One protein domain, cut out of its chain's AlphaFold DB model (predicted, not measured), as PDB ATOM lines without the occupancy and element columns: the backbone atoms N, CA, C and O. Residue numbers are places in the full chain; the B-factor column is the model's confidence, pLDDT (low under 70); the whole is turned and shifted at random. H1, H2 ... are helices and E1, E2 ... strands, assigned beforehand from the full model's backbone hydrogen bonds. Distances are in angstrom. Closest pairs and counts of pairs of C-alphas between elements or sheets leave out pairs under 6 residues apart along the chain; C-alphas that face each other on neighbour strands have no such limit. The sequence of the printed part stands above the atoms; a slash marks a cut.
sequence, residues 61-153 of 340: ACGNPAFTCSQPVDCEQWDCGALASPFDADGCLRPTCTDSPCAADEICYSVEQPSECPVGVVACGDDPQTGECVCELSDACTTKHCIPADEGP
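Overview. This is residues 61 to 153 of the 340 residues of an uncharacterized protein of Nannocystis exedens (UniProt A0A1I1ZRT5). Little regular structure is here: mostly loops, residues 79 to 105 threading the middle, with two separate antiparallel strand pairs, the hairpin E2 and E3 and the pair E1 and E4, and one short helix, H1, at one side. The printed part has 93 residues, and its named elements, in order H1, E1, E2, E3, E4, hold only 27 of the 93; the class is mostly strand. The whole is compact, radius of gyration of the C-alphas 12.7 A, spanning 39 by 31 by 25 A.

Along the chain. Past residues 61 to 74, find C-alpha 75 at (4.287, 15.589, -11.603), where H1, residues 75 to 78, begins. Then come E1, 106 to 110; E2, 120 to 126, 18.0 A long; E3, 133 to 138, 16.5 A; and E4, 144 to 148, ending at (18.543, 19.547, -0.874).

Arrangement. In E2 and E3, N 122 and O 136 are within hydrogen-bond range, 2.9 A; in E1 and E4, N 107 and O 147, 2.8 A. H1 is apart from E2, E3 and E4.

Size, cuts and confidence. The link H1 to E1 is long. Look for pLDDT under 70 at residues 111 to 120, for instance.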
ATOM      1  N   ALA A  61       9.507  31.002 -13.395       63.22
ATOM      2  CA  ALA A  61      10.842  30.575 -13.803       63.22
ATOM      3  C   ALA A  61      11.547  29.640 -12.811       63.22
ATOM      4  O   ALA A  61      12.241  30.082 -11.895       63.22
ATOM      5  N   CYS A  62      11.448  28.337 -13.083       75.94
ATOM      6  CA  CYS A  62      12.440  27.373 -12.627       75.94
ATOM      7  C   CYS A  62      13.842  27.977 -12.817       75.94
ATOM      8  O   CYS A  62      14.185  28.436 -13.908       75.94
ATOM      9  N   GLY A  63      14.635  28.042 -11.746       78.44
ATOM     10  CA  GLY A  63      15.922  28.753 -11.746       78.44
ATOM     11  C   GLY A  63      16.997  28.110 -12.631       78.44
ATOM     12  O   GLY A  63      18.063  28.693 -12.834       78.44
ATOM     13  N   ASN A  64      16.722  26.917 -13.163       82.75
ATOM     14  CA  ASN A  64      17.616  26.172 -14.029       82.75
ATOM     15  C   ASN A  64      17.482  26.638 -15.494       82.75
ATOM     16  O   ASN A  64      16.418  26.468 -16.087       82.75
ATOM     17  N   PRO A  65      18.548  27.161 -16.131       83.94
ATOM     18  CA  PRO A  65      18.498  27.614 -17.523       83.94
ATOM     19  C   PRO A  65      18.244  26.491 -18.542       83.94
ATOM     20  O   PRO A  65      17.899  26.788 -19.684       83.94
ATOM     21  N   ALA A  66      18.416  25.223 -18.156       85.06
ATOM     22  CA  ALA A  66      18.031  24.073 -18.971       85.06
ATOM     23  C   ALA A  66      16.509  23.830 -18.981       85.06
ATOM     24  O   ALA A  66      16.020  23.046 -19.791       85.06
ATOM     25  N   PHE A  67      15.749  24.515 -18.120       87.50
ATOM     26  CA  PHE A  67      14.292  24.484 -18.091       87.50
ATOM     27  C   PHE A  67      13.720  25.760 -18.707       87.50
ATOM     28  O   PHE A  67      13.806  26.849 -18.140       87.50
ATOM     29  N   THR A  68      13.123  25.626 -19.886       88.56
ATOM     30  CA  THR A  68      12.558  26.754 -20.644       88.56
ATOM     31  C   THR A  68      11.050  26.667 -20.825       88.56
ATOM     32  O   THR A  68      10.479  27.523 -21.496       88.56
ATOM     33  N   CYS A  69      10.403  25.661 -20.228       88.00
ATOM     34  CA  CYS A  69       8.956  25.535 -20.283       88.00
ATOM     35  C   CYS A  69       8.274  26.691 -19.551       88.00
ATOM     36  O   CYS A  69       8.724  27.173 -18.508       88.00
ATOM     37  N   SER A  70       7.147  27.113 -20.105       86.06
ATOM     38  CA  SER A  70       6.293  28.157 -19.557       86.06
ATOM     39  C   SER A  70       5.527  27.713 -18.310       86.06
ATOM     40  O   SER A  70       5.070  28.571 -17.554       86.06
ATOM     41  N   GLN A  71       5.387  26.402 -18.094       85.75
ATOM     42  CA  GLN A  71       4.800  25.759 -16.917       85.75
ATOM     43  C   GLN A  71       5.701  24.597 -16.452       85.75
ATOM     44  O   GLN A  71       6.457  24.070 -17.274       85.75
ATOM     45  N   PRO A  72       5.628  24.189 -15.171       85.62
ATOM     46  CA  PRO A  72       6.293  22.979 -14.681       85.62
ATOM     47  C   PRO A  72       5.853  21.704 -15.420       85.62
ATOM     48  O   PRO A  72       4.820  21.703 -16.096       85.62
ATOM     49  N   VAL A  73       6.626  20.618 -15.294       88.00
ATOM     50  CA  VAL A  73       6.213  19.309 -15.839       88.00
ATOM     51  C   VAL A  73       5.031  18.718 -15.072       88.00
ATOM     52  O   VAL A  73       4.737  19.108 -13.943       88.00
ATOM     53  N   ASP A  74       4.360  17.742 -15.685       88.12
ATOM     54  CA  ASP A  74       3.316  16.970 -15.018       88.12
ATOM     55  C   ASP A  74       3.911  16.013 -13.975       88.12
ATOM     56  O   ASP A  74       4.501  14.979 -14.295       88.12
ATOM     57  N   CYS A  75       3.731  16.352 -12.706       87.19
ATOM     58  CA  CYS A  75       4.287  15.589 -11.603       87.19
ATOM     59  C   CYS A  75       3.651  14.215 -11.384       87.19
ATOM     60  O   CYS A  75       4.313  13.359 -10.800       87.19
ATOM     61  N   GLU A  76       2.438  13.954 -11.887       86.19
ATOM     62  CA  GLU A  76       1.880  12.592 -11.863       86.19
ATOM     63  C   GLU A  76       2.660  11.653 -12.792       86.19
ATOM     64  O   GLU A  76       2.779  10.460 -12.515       86.19
ATOM     65  N   GLN A  77       3.214  12.185 -13.884       82.50
ATOM     66  CA  GLN A  77       4.005  11.418 -14.842       82.50
ATOM     67  C   GLN A  77       5.475  11.284 -14.420       82.50
ATOM     68  O   GLN A  77       6.098  10.262 -14.702       82.50
ATOM     69  N   TRP A  78       6.032  12.325 -13.796       80.19
ATOM     70  CA  TRP A  78       7.474  12.464 -13.569       80.19
ATOM     71  C   TRP A  78       7.926  12.264 -12.117       80.19
ATOM     72  O   TRP A  78       9.113  12.430 -11.830       80.19
ATOM     73  N   ASP A  79       7.004  11.913 -11.218       82.06
ATOM     74  CA  ASP A  79       7.283  11.646  -9.799       82.06
ATOM     75  C   ASP A  79       8.098  12.776  -9.138       82.06
ATOM     76  O   ASP A  79       9.149  12.575  -8.532       82.06
ATOM     77  N   CYS A  80       7.655  14.016  -9.361       86.19
ATOM     78  CA  CYS A  80       8.333  15.222  -8.885       86.19
ATOM     79  C   CYS A  80       8.658  15.164  -7.392       86.19
ATOM     80  O   CYS A  80       7.819  14.794  -6.571       86.19
ATOM     81  N   GLY A  81       9.861  15.607  -7.028       79.06
ATOM     82  CA  GLY A  81      10.300  15.649  -5.635       79.06
ATOM     83  C   GLY A  81      10.863  14.326  -5.121       79.06
ATOM     84  O   GLY A  81      11.585  14.343  -4.127       79.06
ATOM     85  N   ALA A  82      10.645  13.204  -5.813       79.12
ATOM     86  CA  ALA A  82      11.332  11.963  -5.487       79.12
ATOM     87  C   ALA A  82      12.849  12.103  -5.688       79.12
ATOM     88  O   ALA A  82      13.323  12.798  -6.587       79.12
ATOM     89  N   LEU A  83      13.628  11.384  -4.879       76.81
ATOM     90  CA  LEU A  83      15.094  11.385  -4.949       76.81
ATOM     91  C   LEU A  83      15.634  10.971  -6.319       76.81
ATOM     92  O   LEU A  83      16.613  11.530  -6.818       76.81
ATOM     93  N   ALA A  84      14.976   9.983  -6.922       74.44
ATOM     94  CA  ALA A  84      15.293   9.488  -8.252       74.44
ATOM     95  C   ALA A  84      14.773  10.402  -9.376       74.44
ATOM     96  O   ALA A  84      15.173  10.225 -10.527       74.44
ATOM     97  N   SER A  85      13.899  11.366  -9.071       81.88
ATOM     98  CA  SER A  85      13.340  12.260 -10.077       81.88
ATOM     99  C   SER A  85      14.338  13.361 -10.433       81.88
ATOM    100  O   SER A  85      14.916  13.991  -9.542       81.88
ATOM    101  N   PRO A  86      14.526  13.657 -11.731       83.31
ATOM    102  CA  PRO A  86      15.282  14.828 -12.149       83.31
ATOM    103  C   PRO A  86      14.518  16.132 -11.869       83.31
ATOM    104  O   PRO A  86      15.074  17.208 -12.078       83.31
ATOM    105  N   PHE A  87      13.267  16.065 -11.399       87.88
ATOM    106  CA  PHE A  87      12.449  17.224 -11.059       87.88
ATOM    107  C   PHE A  87      12.328  17.406  -9.541       87.88
ATOM    108  O   PHE A  87      12.287  16.444  -8.768       87.88
ATOM    109  N   ASP A  88      12.304  18.657  -9.094       88.00
ATOM    110  CA  ASP A  88      11.949  18.998  -7.715       88.00
ATOM    111  C   ASP A  88      10.436  18.864  -7.484       88.00
ATOM    112  O   ASP A  88       9.686  18.521  -8.398       88.00
ATOM    113  N   ALA A  89       9.988  19.099  -6.250       88.00
ATOM    114  CA  ALA A  89       8.582  18.971  -5.867       88.00
ATOM    115  C   ALA A  89       7.645  19.928  -6.629       88.00
ATOM    116  O   ALA A  89       6.448  19.659  -6.722       88.00
ATOM    117  N   ASP A  90       8.185  21.011  -7.195       89.38
ATOM    118  CA  ASP A  90       7.434  21.998  -7.969       89.38
ATOM    119  C   ASP A  90       7.391  21.660  -9.471       89.38
ATOM    120  O   ASP A  90       6.784  22.399 -10.246       89.38
ATOM    121  N   GLY A  91       8.013  20.555  -9.901       88.19
ATOM    122  CA  GLY A  91       8.083  20.145 -11.306       88.19
ATOM    123  C   GLY A  91       9.109  20.919 -12.127       88.19
ATOM    124  O   GLY A  91       9.004  20.995 -13.356       88.19
ATOM    125  N   CYS A  92      10.107  21.500 -11.468       89.31
ATOM    126  CA  CYS A  92      11.231  22.163 -12.106       89.31
ATOM    127  C   CYS A  92      12.418  21.209 -12.247       89.31
ATOM    128  O   CYS A  92      12.721  20.419 -11.358       89.31
ATOM    129  N   LEU A  93      13.123  21.283 -13.382       87.88
ATOM    130  CA  LEU A  93      14.312  20.459 -13.613       87.88
ATOM    131  C   LEU A  93      15.425  20.857 -12.638       87.88
ATOM    132  O   LEU A  93      15.920  21.990 -12.683       87.88
ATOM    133  N   ARG A  94      15.867  19.907 -11.815       87.94
ATOM    134  CA  ARG A  94      16.978  20.082 -10.878       87.94
ATOM    135  C   ARG A  94      18.281  20.354 -11.651       87.94
ATOM    136  O   ARG A  94      18.500  19.767 -12.716       87.94
ATOM    137  N   PRO A  95      19.161  21.253 -11.176       87.56
ATOM    138  CA  PRO A  95      20.458  21.483 -11.806       87.56
ATOM    139  C   PRO A  95      21.296  20.204 -11.853       87.56
ATOM    140  O   PRO A  95      21.327  19.441 -10.887       87.56
ATOM    141  N   THR A  96      22.014  19.977 -12.952       85.06
ATOM    142  CA  THR A  96      22.968  18.868 -13.021       85.06
ATOM    143  C   THR A  96      24.261  19.237 -12.303       85.06
ATOM    144  O   THR A  96      24.714  20.381 -12.351       85.06
ATOM    145  N   CYS A  97      24.889  18.251 -11.665       82.38
ATOM    146  CA  CYS A  97      26.128  18.454 -10.911       82.38
ATOM    147  C   CYS A  97      27.358  17.779 -11.530       82.38
ATOM    148  O   CYS A  97      28.367  17.540 -10.868       82.38
ATOM    149  N   THR A  98      27.272  17.474 -12.826       76.81
ATOM    150  CA  THR A  98      28.369  16.865 -13.592       76.81
ATOM    151  C   THR A  98      29.432  17.901 -13.957       76.81
ATOM    152  O   THR A  98      30.624  17.651 -13.791       76.81
ATOM    153  N   ASP A  99      28.996  19.086 -14.395       74.81
ATOM    154  CA  ASP A  99      29.881  20.159 -14.870       74.81
ATOM    155  C   ASP A  99      30.030  21.312 -13.866       74.81
ATOM    156  O   ASP A  99      30.831  22.229 -14.069       74.81
ATOM    157  N   SER A 100      29.245  21.320 -12.788       79.75
ATOM    158  CA  SER A 100      29.264  22.365 -11.761       79.75
ATOM    159  C   SER A 100      28.875  21.799 -10.394       79.75
ATOM    160  O   SER A 100      28.041  20.905 -10.331       79.75
ATOM    161  N   PRO A 101      29.477  22.279  -9.292       84.94
ATOM    162  CA  PRO A 101      29.068  21.864  -7.955       84.94
ATOM    163  C   PRO A 101      27.668  22.397  -7.622       84.94
ATOM    164  O   PRO A 101      27.289  23.471  -8.094       84.94
ATOM    165  N   CYS A 102      26.944  21.668  -6.772       87.00
ATOM    166  CA  CYS A 102      25.664  22.112  -6.223       87.00
ATOM    167  C   CYS A 102      25.812  23.318  -5.286       87.00
ATOM    168  O   CYS A 102      26.932  23.700  -4.914       87.00
ATOM    169  N   ALA A 103      24.684  23.929  -4.912       85.62
ATOM    170  CA  ALA A 103      24.665  24.977  -3.899       85.62
ATOM    171  C   ALA A 103      25.169  24.460  -2.536       85.62
ATOM    172  O   ALA A 103      25.350  23.266  -2.315       85.62
ATOM    173  N   ALA A 104      25.457  25.381  -1.612       84.06
ATOM    174  CA  ALA A 104      26.085  25.042  -0.329       84.06
ATOM    175  C   ALA A 104      25.197  24.181   0.593       84.06
ATOM    176  O   ALA A 104      25.710  23.540   1.507       84.06
ATOM    177  N   ASP A 105      23.889  24.213   0.370       84.50
ATOM    178  CA  ASP A 105      22.822  23.490   1.062       84.50
ATOM    179  C   ASP A 105      22.287  22.293   0.255       84.50
ATOM    180  O   ASP A 105      21.294  21.676   0.634       84.50
ATOM    181  N   GLU A 106      22.970  21.932  -0.829       86.69
ATOM    182  CA  GLU A 106      22.607  20.834  -1.715       86.69
ATOM    183  C   GLU A 106      23.728  19.794  -1.798       86.69
ATOM    184  O   GLU A 106      24.915  20.086  -1.612       86.69
ATOM    185  N   ILE A 107      23.358  18.568  -2.150       83.19
ATOM    186  CA  ILE A 107      24.296  17.500  -2.487       83.19
ATOM    187  C   ILE A 107      24.110  17.053  -3.934       83.19
ATOM    188  O   ILE A 107      23.018  17.114  -4.498       83.19
ATOM    189  N   CYS A 108      25.199  16.580  -4.536       85.12
ATOM    190  CA  CYS A 108      25.181  16.001  -5.873       85.12
ATOM    191  C   CYS A 108      24.764  14.532  -5.785       85.12
ATOM    192  O   CYS A 108      25.576  13.682  -5.408       85.12
ATOM    193  N   TYR A 109      23.510  14.239  -6.114       81.44
ATOM    194  CA  TYR A 109      22.946  12.898  -6.033       81.44
ATOM    195  C   TYR A 109      22.973  12.199  -7.390       81.44
ATOM    196  O   TYR A 109      22.742  12.813  -8.429       81.44
ATOM    197  N   SER A 110      23.288  10.904  -7.376       75.69
ATOM    198  CA  SER A 110      23.312  10.046  -8.560       75.69
ATOM    199  C   SER A 110      22.197   9.021  -8.436       75.69
ATOM    200  O   SER A 110      22.171   8.261  -7.468       75.69
ATOM    201  N   VAL A 111      21.296   8.982  -9.415       67.62
ATOM    202  CA  VAL A 111      20.254   7.955  -9.483       67.62
ATOM    203  C   VAL A 111      20.879   6.689 -10.049       67.62
ATOM    204  O   VAL A 111      21.011   6.527 -11.257       67.62
ATOM    205  N   GLU A 112      21.326   5.806  -9.167       60.59
ATOM    206  CA  GLU A 112      21.844   4.494  -9.548       60.59
ATOM    207  C   GLU A 112      20.683   3.491  -9.529       60.59
ATOM    208  O   GLU A 112      20.470   2.798  -8.540       60.59
ATOM    209  N   GLN A 113      19.881   3.459 -10.596       52.09
ATOM    210  CA  GLN A 113      18.904   2.382 -10.810       52.09
ATOM    211  C   GLN A 113      19.615   1.213 -11.524       52.09
ATOM    212  O   GLN A 113      20.186   1.436 -12.594       52.09
ATOM    213  N   PRO A 114      19.614  -0.008 -10.959       41.41
ATOM    214  CA  PRO A 114      20.413  -1.130 -11.465       41.41
ATOM    215  C   PRO A 114      19.855  -1.814 -12.727       41.41
ATOM    216  O   PRO A 114      20.595  -2.494 -13.425       41.41
ATOM    217  N   SER A 115      18.577  -1.641 -13.083       44.56
ATOM    218  CA  SER A 115      17.957  -2.439 -14.163       44.56
ATOM    219  C   SER A 115      17.341  -1.636 -15.309       44.56
ATOM    220  O   SER A 115      17.156  -2.168 -16.406       44.56
ATOM    221  N   GLU A 116      17.081  -0.346 -15.109       48.84
ATOM    222  CA  GLU A 116      16.531   0.543 -16.126       48.84
ATOM    223  C   GLU A 116      17.320   1.844 -16.072       48.84
ATOM    224  O   GLU A 116      17.214   2.600 -15.114       48.84
ATOM    225  N   CYS A 117      18.160   2.075 -17.085       52.91
ATOM    226  CA  CYS A 117      18.880   3.330 -17.289       52.91
ATOM    227  C   CYS A 117      17.893   4.498 -17.097       52.91
ATOM    228  O   CYS A 117      17.037   4.685 -17.972       52.91
ATOM    229  N   PRO A 118      17.941   5.246 -15.975       55.75
ATOM    230  CA  PRO A 118      16.973   6.299 -15.750       55.75
ATOM    231  C   PRO A 118      17.233   7.334 -16.835       55.75
ATOM    232  O   PRO A 118      18.356   7.819 -16.983       55.75
ATOM    233  N   VAL A 119      16.224   7.587 -17.666       57.66
ATOM    234  CA  VAL A 119      16.357   8.505 -18.793       57.66
ATOM    235  C   VAL A 119      16.705   9.873 -18.228       57.66
ATOM    236  O   VAL A 119      15.896  10.509 -17.553       57.66
ATOM    237  N   GLY A 120      17.943  10.297 -18.450       68.12
ATOM    238  CA  GLY A 120      18.447  11.517 -17.851       68.12
ATOM    239  C   GLY A 120      17.849  12.725 -18.549       68.12
ATOM    240  O   GLY A 120      17.992  12.853 -19.755       68.12
ATOM    241  N   VAL A 121      17.190  13.637 -17.842       75.69
ATOM    242  CA  VAL A 121      16.651  14.841 -18.489       75.69
ATOM    243  C   VAL A 121      17.768  15.870 -18.675       75.69
ATOM    244  O   VAL A 121      18.389  16.308 -17.708       75.69
ATOM    245  N   VAL A 122      18.030  16.260 -19.923       79.06
ATOM    246  CA  VAL A 122      19.091  17.223 -20.276       79.06
ATOM    247  C   VAL A 122      18.549  18.645 -20.331       79.06
ATOM    248  O   VAL A 122      19.215  19.584 -19.897       79.06
ATOM    249  N   ALA A 123      17.350  18.808 -20.881       84.75
ATOM    250  CA  ALA A 123      16.690  20.095 -21.030       84.75
ATOM    251  C   ALA A 123      15.183  19.899 -21.187       84.75
ATOM    252  O   ALA A 123      14.747  18.855 -21.659       84.75
ATOM    253  N   CYS A 124      14.395  20.916 -20.857       88.56
ATOM    254  CA  CYS A 124      12.962  20.939 -21.137       88.56
ATOM    255  C   CYS A 124      12.566  22.248 -21.822       88.56
ATOM    256  O   CYS A 124      13.105  23.319 -21.515       88.56
ATOM    257  N   GLY A 125      11.606  22.178 -22.739       89.88
ATOM    258  CA  GLY A 125      11.036  23.342 -23.409       89.88
ATOM    259  C   GLY A 125       9.588  23.120 -23.821       89.88
ATOM    260  O   GLY A 125       9.122  21.986 -23.906       89.88
ATOM    261  N   ASP A 126       8.873  24.217 -24.070       90.19
ATOM    262  CA  ASP A 126       7.496  24.140 -24.554       90.19
ATOM    263  C   ASP A 126       7.459  23.525 -25.963       90.19
ATOM    264  O   ASP A 126       8.131  24.001 -26.888       90.19
ATOM    265  N   ASP A 127       6.622  22.508 -26.157       87.44
ATOM    266  CA  ASP A 127       6.278  22.019 -27.483       87.44
ATOM    267  C   ASP A 127       5.521  23.131 -28.237       87.44
ATOM    268  O   ASP A 127       4.473  23.605 -27.788       87.44
ATOM    269  N   PRO A 128       6.005  23.569 -29.411       84.19
ATOM    270  CA  PRO A 128       5.410  24.691 -30.130       84.19
ATOM    271  C   PRO A 128       4.028  24.383 -30.733       84.19
ATOM    272  O   PRO A 128       3.361  25.300 -31.221       84.19
ATOM    273  N   GLN A 129       3.612  23.117 -30.775       85.81
ATOM    274  CA  GLN A 129       2.331  22.650 -31.306       85.81
ATOM    275  C   GLN A 129       1.304  22.397 -30.204       85.81
ATOM    276  O   GLN A 129       0.137  22.744 -30.397       85.81
ATOM    277  N   THR A 130       1.709  21.796 -29.082       86.25
ATOM    278  CA  THR A 130       0.792  21.452 -27.976       86.25
ATOM    279  C   THR A 130       0.830  22.459 -26.830       86.25
ATOM    280  O   THR A 130      -0.170  22.614 -26.133       86.25
ATOM    281  N   GLY A 131       1.929  23.202 -26.676       82.94
ATOM    282  CA  GLY A 131       2.172  24.084 -25.532       82.94
ATOM    283  C   GLY A 131       2.502  23.332 -24.239       82.94
ATOM    284  O   GLY A 131       2.497  23.946 -23.178       82.94
ATOM    285  N   GLU A 132       2.740  22.022 -24.317       86.00
ATOM    286  CA  GLU A 132       3.115  21.182 -23.176       86.00
ATOM    287  C   GLU A 132       4.629  21.225 -22.952       86.00
ATOM    288  O   GLU A 132       5.400  21.393 -23.898       86.00
ATOM    289  N   CYS A 133       5.067  21.046 -21.705       86.06
ATOM    290  CA  CYS A 133       6.488  20.940 -21.399       86.06
ATOM    291  C   CYS A 133       7.020  19.576 -21.853       86.06
ATOM    292  O   CYS A 133       6.576  18.538 -21.364       86.06
ATOM    293  N   VAL A 134       7.976  19.574 -22.781       87.94
ATOM    294  CA  VAL A 134       8.615  18.359 -23.297       87.94
ATOM    295  C   VAL A 134      10.101  18.400 -22.978       87.94
ATOM    296  O   VAL A 134      10.770  19.416 -23.175       87.94
ATOM    297  N   CYS A 135      10.620  17.276 -22.491       86.81
ATOM    298  CA  CYS A 135      11.996  17.155 -22.040       86.81
ATOM    299  C   CYS A 135      12.838  16.295 -22.990       86.81
ATOM    300  O   CYS A 135      12.415  15.227 -23.435       86.81
ATOM    301  N   GLU A 136      14.038  16.777 -23.304       85.56
ATOM    302  CA  GLU A 136      15.081  16.039 -24.005       85.56
ATOM    303  C   GLU A 136      15.744  15.061 -23.040       85.56
ATOM    304  O   GLU A 136      16.191  15.440 -21.952       85.56
ATOM    305  N   LEU A 137      15.808  13.802 -23.462       80.56
ATOM    306  CA  LEU A 137      16.351  12.710 -22.671       80.56
ATOM    307  C   LEU A 137      17.758  12.356 -23.155       80.56
ATOM    308  O   LEU A 137      18.051  12.375 -24.349       80.56
ATOM    309  N   SER A 138      18.624  12.030 -22.209       71.69
ATOM    310  CA  SER A 138      19.965  11.520 -22.410       71.69
ATOM    311  C   SER A 138      19.940  10.006 -22.355       71.69
ATOM    312  O   SER A 138      19.381   9.423 -21.427       71.69
ATOM    313  N   ASP A 139      20.664   9.390 -23.281       64.06
ATOM    314  CA  ASP A 139      20.996   7.967 -23.213       64.06
ATOM    315  C   ASP A 139      22.094   7.682 -22.164       64.06
ATOM    316  O   ASP A 139      22.478   6.533 -21.949       64.06
ATOM    317  N   ALA A 140      22.664   8.718 -21.528       59.06
ATOM    318  CA  ALA A 140      23.667   8.550 -20.488       59.06
ATOM    319  C   ALA A 140      22.993   8.176 -19.159       59.06
ATOM    320  O   ALA A 140      22.402   9.024 -18.498       59.06
ATOM    321  N   CYS A 141      23.168   6.921 -18.736       58.53
ATOM    322  CA  CYS A 141      22.622   6.322 -17.506       58.53
ATOM    323  C   CYS A 141      23.195   6.890 -16.192       58.53
ATOM    324  O   CYS A 141      23.319   6.177 -15.204       58.53
ATOM    325  N   THR A 142      23.653   8.142 -16.191       55.97
ATOM    326  CA  THR A 142      24.430   8.750 -15.100       55.97
ATOM    327  C   THR A 142      24.138  10.243 -14.952       55.97
ATOM    328  O   THR A 142      25.046  11.042 -14.713       55.97
ATOM    329  N   THR A 143      22.880  10.670 -15.098       66.88
ATOM    330  CA  THR A 143      22.546  12.050 -14.733       66.88
ATOM    331  C   THR A 143      22.582  12.203 -13.224       66.88
ATOM    332  O   THR A 143      21.786  11.610 -12.500       66.88
ATOM    333  N   LYS A 144      23.543  13.008 -12.770       80.06
ATOM    334  CA  LYS A 144      23.614  13.484 -11.397       80.06
ATOM    335  C   LYS A 144      22.940  14.839 -11.300       80.06
ATOM    336  O   LYS A 144      23.240  15.727 -12.110       80.06
ATOM    337  N   HIS A 145      22.101  15.018 -10.295       83.88
ATOM    338  CA  HIS A 145      21.385  16.261 -10.052       83.88
ATOM    339  C   HIS A 145      21.536  16.725  -8.611       83.88
ATOM    340  O   HIS A 145      21.808  15.944  -7.699       83.88
ATOM    341  N   CYS A 146      21.401  18.032  -8.427       86.44
ATOM    342  CA  CYS A 146      21.436  18.654  -7.119       86.44
ATOM    343  C   CYS A 146      20.110  18.431  -6.398       86.44
ATOM    344  O   CYS A 146      19.038  18.700  -6.945       86.44
ATOM    345  N   ILE A 147      20.197  17.932  -5.170       85.56
ATOM    346  CA  ILE A 147      19.064  17.803  -4.256       85.56
ATOM    347  C   ILE A 147      19.381  18.533  -2.948       85.56
ATOM    348  O   ILE A 147      20.558  18.582  -2.572       85.56
ATOM    349  N   PRO A 148      18.376  19.071  -2.240       84.00
ATOM    350  CA  PRO A 148      18.543  19.547  -0.874       84.00
ATOM    351  C   PRO A 148      19.247  18.506   0.001       84.00
ATOM    352  O   PRO A 148      18.970  17.306  -0.075       84.00
ATOM    353  N   ALA A 149      20.200  18.956   0.815       78.06
ATOM    354  CA  ALA A 149      21.025  18.062   1.626       78.06
ATOM    355  C   ALA A 149      20.227  17.289   2.693       78.06
ATOM    356  O   ALA A 149      20.696  16.259   3.166       78.06
ATOM    357  N   ASP A 150      19.051  17.784   3.075       75.00
ATOM    358  CA  ASP A 150      18.106  17.136   3.988       75.00
ATOM    359  C   ASP A 150      17.147  16.156   3.292       75.00
ATOM    360  O   ASP A 150      16.523  15.343   3.972       75.00
ATOM    361  N   GLU A 151      17.056  16.194   1.960       76.00
ATOM    362  CA  GLU A 151      16.350  15.188   1.153       76.00
ATOM    363  C   GLU A 151      17.260  13.996   0.822       76.00
ATOM    364  O   GLU A 151      16.795  12.863   0.718       76.00
ATOM    365  N   GLY A 152      18.558  14.247   0.639       69.69
ATOM    366  CA  GLY A 152      19.531  13.255   0.192       69.69
ATOM    367  C   GLY A 152      20.106  12.337   1.273       69.69
ATOM    368  O   GLY A 152      19.912  12.574   2.465       69.69
ATOM    369  N   PRO A 153      20.864  11.290   0.879       69.50
ATOM    370  CA  PRO A 153      21.593  10.471   1.837       69.50
ATOM    371  C   PRO A 153      22.484  11.361   2.707       69.50
ATOM    372  O   PRO A 153      23.244  12.174   2.163       69.50
TER     373      PRO A 153